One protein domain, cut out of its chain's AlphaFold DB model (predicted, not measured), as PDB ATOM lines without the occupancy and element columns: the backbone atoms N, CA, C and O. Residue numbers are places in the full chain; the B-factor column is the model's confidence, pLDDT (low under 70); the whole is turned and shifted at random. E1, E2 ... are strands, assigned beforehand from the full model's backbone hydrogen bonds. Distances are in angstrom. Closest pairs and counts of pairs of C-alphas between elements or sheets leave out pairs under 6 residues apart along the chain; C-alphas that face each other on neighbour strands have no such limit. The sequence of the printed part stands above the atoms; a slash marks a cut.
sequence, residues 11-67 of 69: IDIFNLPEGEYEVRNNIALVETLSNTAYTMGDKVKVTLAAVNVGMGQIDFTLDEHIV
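AT A GLANCE: This is residues 11 to 67 of the 69 residues of an uncharacterized protein of Oscillospiraceae bacterium (UniProt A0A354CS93). A small three-stranded sheet, E1 to E3, sits at one end, and a long bent hairpin, E4 and E5, reaches away as an arm whose tip, residues 52 to 57, sticks out. The 57 printed residues include no named helix and five strands, E1 to E5 in chain order; the class is all strand, and both sheets, E1 - E2 - E3 and E4 - E5, are antiparallel. The whole is only just loose, close to compact, with a radius of gyration of the C-alphas of 12.4 A, and spans 36 by 22 by 22 A.

IN THESE COORDINATES: Start at C-alpha 11, then find C-alpha 21 at (50.239, 55.057, 72.894), where E1, residues 21 to 24, begins. E2 is 28 to 31 and E3 37 to 39. E4, 43 to 52, covers 24.1 A and bends by 67 degrees at residue 49. E5, 57 to 66, covers 23.9 A, bends by 75 degrees at residue 63 and ends at (49.257, 46.426, 88.691).

HOW THE PARTS SIT: E1, E2 and E3 form a meander, each strand the antiparallel neighbour of the one before; look for N 22 and O 30 at 2.8 A, and N 38 and O 29 at 2.8 A. In the hairpin E4 and E5, at 159 degrees, N 47 and O 61 are 3.0 A apart. The closest C-alphas of E3 and E5, those of Tyr 38 and His 65, are 7.9 A apart; E1 and E2 are apart from E4 and E5.

THE WHOLE: The farthest C-alphas, Leu 33 and Gly 54, are 38.1 A apart. The printed part has no cut, the four links are tight, and no printed residue is under 70 in pLDDT.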
ATOM      1  N   ILE A  11      44.265  41.844  74.751       89.31
ATOM      2  CA  ILE A  11      43.593  43.117  75.021       89.31
ATOM      3  C   ILE A  11      43.828  43.997  73.798       89.31
ATOM      4  O   ILE A  11      44.969  44.144  73.354       89.31
ATOM      5  N   ASP A  12      42.757  44.529  73.220       88.00
ATOM      6  CA  ASP A  12      42.867  45.492  72.126       88.00
ATOM      7  C   ASP A  12      43.298  46.864  72.674       88.00
ATOM      8  O   ASP A  12      42.882  47.256  73.764       88.00
ATOM      9  N   ILE A  13      44.096  47.614  71.911       85.00
ATOM     10  CA  ILE A  13      44.479  48.990  72.256       85.00
ATOM     11  C   ILE A  13      43.257  49.901  72.414       85.00
ATOM     12  O   ILE A  13      43.296  50.835  73.207       85.00
ATOM     13  N   PHE A  14      42.153  49.606  71.719       84.94
ATOM     14  CA  PHE A  14      40.896  50.348  71.855       84.94
ATOM     15  C   PHE A  14      40.182  50.104  73.193       84.94
ATOM     16  O   PHE A  14      39.287  50.867  73.546       84.94
ATOM     17  N   ASN A  15      40.576  49.069  73.941       85.44
ATOM     18  CA  ASN A  15      40.067  48.785  75.285       85.44
ATOM     19  C   ASN A  15      40.952  49.384  76.390       85.44
ATOM     20  O   ASN A  15      40.702  49.134  77.570       85.44
ATOM     21  N   LEU A  16      42.005  50.121  76.028       86.56
ATOM     22  CA  LEU A  16      42.822  50.856  76.983       86.56
ATOM     23  C   LEU A  16      42.193  52.228  77.271       86.56
ATOM     24  O   LEU A  16      41.405  52.725  76.464       86.56
ATOM     25  N   PRO A  17      42.532  52.863  78.409       85.31
ATOM     26  CA  PRO A  17      42.126  54.238  78.681       85.31
ATOM     27  C   PRO A  17      42.474  55.175  77.518       85.31
ATOM     28  O   PRO A  17      43.495  54.983  76.856       85.31
ATOM     29  N   GLU A  18      41.659  56.200  77.270       86.75
ATOM     30  CA  GLU A  18      41.958  57.184  76.225       86.75
ATOM     31  C   GLU A  18      43.337  57.820  76.453       86.75
ATOM     32  O   GLU A  18      43.640  58.305  77.544       86.75
ATOM     33  N   GLY A  19      44.172  57.805  75.416       87.62
ATOM     34  CA  GLY A  19      45.543  58.295  75.472       87.62
ATOM     35  C   GLY A  19      46.282  58.056  74.160       87.62
ATOM     36  O   GLY A  19      45.808  57.332  73.281       87.62
ATOM     37  N   GLU A  20      47.449  58.676  74.024       89.75
ATOM     38  CA  GLU A  20      48.360  58.386  72.919       89.75
ATOM     39  C   GLU A  20      49.336  57.296  73.349       89.75
ATOM     40  O   GLU A  20      50.024  57.436  74.357       89.75
ATOM     41  N   TYR A  21      49.405  56.212  72.579       90.69
ATOM     42  CA  TYR A  21      50.239  55.057  72.894       90.69
ATOM     43  C   TYR A  21      51.350  54.885  71.860       90.69
ATOM     44  O   TYR A  21      51.095  54.851  70.656       90.69
ATOM     45  N   GLU A  22      52.581  54.708  72.331       93.19
ATOM     46  CA  GLU A  22      53.746  54.409  71.504       93.19
ATOM     47  C   GLU A  22      54.378  53.066  71.879       93.19
ATOM     48  O   GLU A  22      54.434  52.672  73.046       93.19
ATOM     49  N   VAL A  23      54.891  52.350  70.879       91.50
ATOM     50  CA  VAL A  23      55.651  51.119  71.110       91.50
ATOM     51  C   VAL A  23      57.115  51.482  71.350       91.50
ATOM     52  O   VAL A  23      57.810  51.917  70.432       91.50
ATOM     53  N   ARG A  24      57.612  51.266  72.573       90.44
ATOM     54  CA  ARG A  24      59.027  51.449  72.935       90.44
ATOM     55  C   ARG A  24      59.773  50.117  72.909       90.44
ATOM     56  O   ARG A  24      59.334  49.126  73.494       90.44
ATOM     57  N   ASN A  25      60.936  50.101  72.253       86.44
ATOM     58  CA  ASN A  25      61.856  48.955  72.186       86.44
ATOM     59  C   ASN A  25      61.207  47.631  71.728       86.44
ATOM     60  O   ASN A  25      61.695  46.561  72.079       86.44
ATOM     61  N   ASN A  26      60.101  47.692  70.978       84.00
ATOM     62  CA  ASN A  26      59.320  46.542  70.502       84.00
ATOM     63  C   ASN A  26      58.757  45.615  71.600       84.00
ATOM     64  O   ASN A  26      58.255  44.541  71.276       84.00
ATOM     65  N   ILE A  27      58.823  46.008  72.876       84.00
ATOM     66  CA  ILE A  27      58.432  45.159  74.018       84.00
ATOM     67  C   ILE A  27      57.538  45.867  75.041       84.00
ATOM     68  O   ILE A  27      57.032  45.218  75.954       84.00
ATOM     69  N   ALA A  28      57.358  47.183  74.912       88.31
ATOM     70  CA  ALA A  28      56.573  47.995  75.829       88.31
ATOM     71  C   ALA A  28      55.590  48.869  75.052       88.31
ATOM     72  O   ALA A  28      55.980  49.525  74.084       88.31
ATOM     73  N   LEU A  29      54.339  48.906  75.501       90.94
ATOM     74  CA  LEU A  29      53.360  49.891  75.058       90.94
ATOM     75  C   LEU A  29      53.319  51.002  76.105       90.94
ATOM     76  O   LEU A  29      53.052  50.723  77.269       90.94
ATOM     77  N   VAL A  30      53.622  52.238  75.722       92.19
ATOM     78  CA  VAL A  30      53.711  53.360  76.662       92.19
ATOM     79  C   VAL A  30      52.715  54.435  76.287       92.19
ATOM     80  O   VAL A  30      52.717  54.910  75.157       92.19
ATOM     81  N   GLU A  31      51.886  54.821  77.247       92.12
ATOM     82  CA  GLU A  31      50.997  55.970  77.114       92.12
ATOM     83  C   GLU A  31      51.795  57.257  77.383       92.12
ATOM     84  O   GLU A  31      52.521  57.352  78.375       92.12
ATOM     85  N   THR A  32      51.739  58.225  76.470       89.81
ATOM     86  CA  THR A  32      52.694  59.345  76.431       89.81
ATOM     87  C   THR A  32      52.430  60.420  77.487       89.81
ATOM     88  O   THR A  32      53.382  61.085  77.901       89.81
ATOM     89  N   LEU A  33      51.188  60.592  77.955       87.94
ATOM     90  CA  LEU A  33      50.824  61.664  78.892       87.94
ATOM     91  C   LEU A  33      51.079  61.279  80.355       87.94
ATOM     92  O   LEU A  33      51.667  62.042  81.119       87.94
ATOM     93  N   SER A  34      50.643  60.088  80.752       85.69
ATOM     94  CA  SER A  34      50.823  59.489  82.077       85.69
ATOM     95  C   SER A  34      52.153  58.751  82.219       85.69
ATOM     96  O   SER A  34      52.570  58.461  83.341       85.69
ATOM     97  N   ASN A  35      52.828  58.453  81.100       85.38
ATOM     98  CA  ASN A  35      54.039  57.632  81.038       85.38
ATOM     99  C   ASN A  35      53.825  56.216  81.614       85.38
ATOM    100  O   ASN A  35      54.775  55.568  82.064       85.38
ATOM    101  N   THR A  36      52.574  55.739  81.610       87.56
ATOM    102  CA  THR A  36      52.212  54.375  82.009       87.56
ATOM    103  C   THR A  36      52.723  53.405  80.954       87.56
ATOM    104  O   THR A  36      52.371  53.515  79.781       87.56
ATOM    105  N   ALA A  37      53.562  52.458  81.369       89.62
ATOM    106  CA  ALA A  37      54.144  51.457  80.490       89.62
ATOM    107  C   ALA A  37      53.535  50.085  80.776       89.62
ATOM    108  O   ALA A  37      53.635  49.587  81.892       89.62
ATOM    109  N   TYR A  38      52.957  49.470  79.753       89.50
ATOM    110  CA  TYR A  38      52.486  48.092  79.771       89.50
ATOM    111  C   TYR A  38      53.582  47.210  79.185       89.50
ATOM    112  O   TYR A  38      53.939  47.339  78.008       89.50
ATOM    113  N   THR A  39      54.145  46.335  80.012       89.75
ATOM    114  CA  THR A  39      55.293  45.501  79.653       89.75
ATOM    115  C   THR A  39      55.034  44.025  79.929       89.75
ATOM    116  O   THR A  39      54.155  43.647  80.707       89.75
ATOM    117  N   MET A  40      55.799  43.154  79.268       84.44
ATOM    118  CA  MET A  40      55.738  41.720  79.548       84.44
ATOM    119  C   MET A  40      56.146  41.435  80.999       84.44
ATOM    120  O   MET A  40      57.233  41.815  81.427       84.44
ATOM    121  N   GLY A  41      55.296  40.708  81.727       83.25
ATOM    122  CA  GLY A  41      55.510  40.354  83.134       83.25
ATOM    123  C   GLY A  41      54.696  41.189  84.124       83.25
ATOM    124  O   GLY A  41      54.586  40.791  85.287       83.25
ATOM    125  N   ASP A  42      54.072  42.279  83.671       85.69
ATOM    126  CA  ASP A  42      53.153  43.053  84.499       85.69
ATOM    127  C   ASP A  42      51.939  42.221  84.910       85.69
ATOM    128  O   ASP A  42      51.403  41.411  84.145       85.69
ATOM    129  N   LYS A  43      51.473  42.448  86.139       87.50
ATOM    130  CA  LYS A  43      50.210  41.879  86.601       87.50
ATOM    131  C   LYS A  43      49.079  42.809  86.192       87.50
ATOM    132  O   LYS A  43      49.168  44.023  86.344       87.50
ATOM    133  N   VAL A  44      47.989  42.234  85.709       88.38
ATOM    134  CA  VAL A  44      46.790  42.975  85.308       88.38
ATOM    135  C   VAL A  44      45.547  42.285  85.845       88.38
ATOM    136  O   VAL A  44      45.535  41.066  86.038       88.38
ATOM    137  N   LYS A  45      44.494  43.065  86.079       89.31
ATOM    138  CA  LYS A  45      43.130  42.550  86.187       89.31
ATOM    139  C   LYS A  45      42.414  42.811  84.878       89.31
ATOM    140  O   LYS A  45      42.515  43.900  84.313       89.31
ATOM    141  N   VAL A  46      41.712  41.788  84.418       89.12
ATOM    142  CA  VAL A  46      41.005  41.807  83.147       89.12
ATOM    143  C   VAL A  46      39.618  41.215  83.308       89.12
ATOM    144  O   VAL A  46      39.420  40.288  84.100       89.12
ATOM    145  N   THR A  47      38.700  41.691  82.479       90.31
ATOM    146  CA  THR A  47      37.368  41.115  82.319       90.31
ATOM    147  C   THR A  47      37.262  40.451  80.948       90.31
ATOM    148  O   THR A  47      37.790  40.944  79.951       90.31
ATOM    149  N   LEU A  48      36.609  39.287  80.896       89.38
ATOM    150  CA  LEU A  48      36.355  38.571  79.647       89.38
ATOM    151  C   LEU A  48      35.391  39.379  78.771       89.38
ATOM    152  O   LEU A  48      34.241  39.582  79.155       89.38
ATOM    153  N   ALA A  49      35.848  39.792  77.589       89.75
ATOM    154  CA  ALA A  49      35.049  40.579  76.655       89.75
ATOM    155  C   ALA A  49      34.325  39.686  75.641       89.75
ATOM    156  O   ALA A  49      33.116  39.805  75.447       89.75
ATOM    157  N   ALA A  50      35.061  38.774  75.002       90.06
ATOM    158  CA  ALA A  50      34.517  37.869  73.997       90.06
ATOM    159  C   ALA A  50      35.339  36.580  73.882       90.06
ATOM    160  O   ALA A  50      36.528  36.539  74.198       90.06
ATOM    161  N   VAL A  51      34.693  35.519  73.391       90.81
ATOM    162  CA  VAL A  51      35.335  34.235  73.083       90.81
ATOM    163  C   VAL A  51      34.924  33.800  71.685       90.81
ATOM    164  O   VAL A  51      33.741  33.595  71.413       90.81
ATOM    165  N   ASN A  52      35.906  33.601  70.810       89.94
ATOM    166  CA  ASN A  52      35.716  32.999  69.500       89.94
ATOM    167  C   ASN A  52      36.415  31.639  69.447       89.94
ATOM    168  O   ASN A  52      37.613  31.531  69.179       89.94
ATOM    169  N   VAL A  53      35.630  30.583  69.659       87.19
ATOM    170  CA  VAL A  53      36.121  29.197  69.657       87.19
ATOM    171  C   VAL A  53      36.627  28.776  68.275       87.19
ATOM    172  O   VAL A  53      37.620  28.063  68.183       87.19
ATOM    173  N   GLY A  54      35.990  29.245  67.197       87.50
ATOM    174  CA  GLY A  54      36.368  28.885  65.827       87.50
ATOM    175  C   GLY A  54      37.749  29.402  65.417       87.50
ATOM    176  O   GLY A  54      38.402  28.795  64.574       87.50
ATOM    177  N   MET A  55      38.202  30.496  66.032       86.62
ATOM    178  CA  MET A  55      39.521  31.093  65.795       86.62
ATOM    179  C   MET A  55      40.514  30.845  66.939       86.62
ATOM    180  O   MET A  55      41.662  31.270  66.835       86.62
ATOM    181  N   GLY A  56      40.085  30.196  68.028       86.00
ATOM    182  CA  GLY A  56      40.894  30.035  69.239       86.00
ATOM    183  C   GLY A  56      41.270  31.368  69.895       86.00
ATOM    184  O   GLY A  56      42.353  31.476  70.461       86.00
ATOM    185  N   GLN A  57      40.416  32.389  69.778       89.31
ATOM    186  CA  GLN A  57      40.684  33.739  70.281       89.31
ATOM    187  C   GLN A  57      39.827  34.065  71.498       89.31
ATOM    188  O   GLN A  57      38.636  33.749  71.549       89.31
ATOM    189  N   ILE A  58      40.453  34.731  72.463       90.81
ATOM    190  CA  ILE A  58      39.818  35.248  73.667       90.81
ATOM    191  C   ILE A  58      40.238  36.704  73.795       90.81
ATOM    192  O   ILE A  58      41.434  37.008  73.822       90.81
ATOM    193  N   ASP A  59      39.249  37.584  73.845       91.06
ATOM    194  CA  ASP A  59      39.450  39.017  73.985       91.06
ATOM    195  C   ASP A  59      39.102  39.445  75.411       91.06
ATOM    196  O   ASP A  59      38.096  39.020  75.992       91.06
ATOM    197  N   PHE A  60      39.941  40.311  75.960       91.75
ATOM    198  CA  PHE A  60      39.833  40.853  77.305       91.75
ATOM    199  C   PHE A  60      39.731  42.384  77.272       91.75
ATOM    200  O   PHE A  60      40.265  43.050  76.378       91.75
ATOM    201  N   THR A  61      39.074  42.953  78.280       91.88
ATOM    202  CA  THR A  61      39.166  44.377  78.629       91.88
ATOM    203  C   THR A  61      40.097  44.554  79.822       91.88
ATOM    204  O   THR A  61      40.117  43.713  80.723       91.88
ATOM    205  N   LEU A  62      40.880  45.634  79.826       91.06
ATOM    206  CA  LEU A  62      41.747  45.974  80.950       91.06
ATOM    207  C   LEU A  62      40.933  46.690  82.036       91.06
ATOM    208  O   LEU A  62      40.383  47.755  81.774       91.06
ATOM    209  N   ASP A  63      40.912  46.139  83.249       89.75
ATOM    210  CA  ASP A  63      40.253  46.777  84.398       89.75
ATOM    211  C   ASP A  63      41.262  47.534  85.272       89.75
ATOM    212  O   ASP A  63      41.002  48.647  85.724       89.75
ATOM    213  N   GLU A  64      42.425  46.924  85.531       88.19
ATOM    214  CA  GLU A  64      43.462  47.501  86.390       88.19
ATOM    215  C   GLU A  64      44.858  47.025  85.968       88.19
ATOM    216  O   GLU A  64      45.095  45.826  85.794       88.19
ATOM    217  N   HIS A  65      45.805  47.960  85.864       86.31
ATOM    218  CA  HIS A  65      47.226  47.659  85.683       86.31
ATOM    219  C   HIS A  65      47.950  47.706  87.029       86.31
ATOM    220  O   HIS A  65      47.934  48.719  87.724       86.31
ATOM    221  N   ILE A  66      48.570  46.588  87.411       84.50
ATOM    222  CA  ILE A  66      49.257  46.426  88.691       84.50
ATOM    223  C   ILE A  66      50.760  46.436  88.422       84.50
ATOM    224  O   ILE A  66      51.371  45.403  88.136       84.50
ATOM    225  N   VAL A  67      51.356  47.620  88.549       73.25
ATOM    226  CA  VAL A  67      52.804  47.806  88.415       73.25
ATOM    227  C   VAL A  67      53.509  47.094  89.566       73.25
ATOM    228  O   VAL A  67      53.385  47.484  90.732       73.25
TER     229      VAL A  67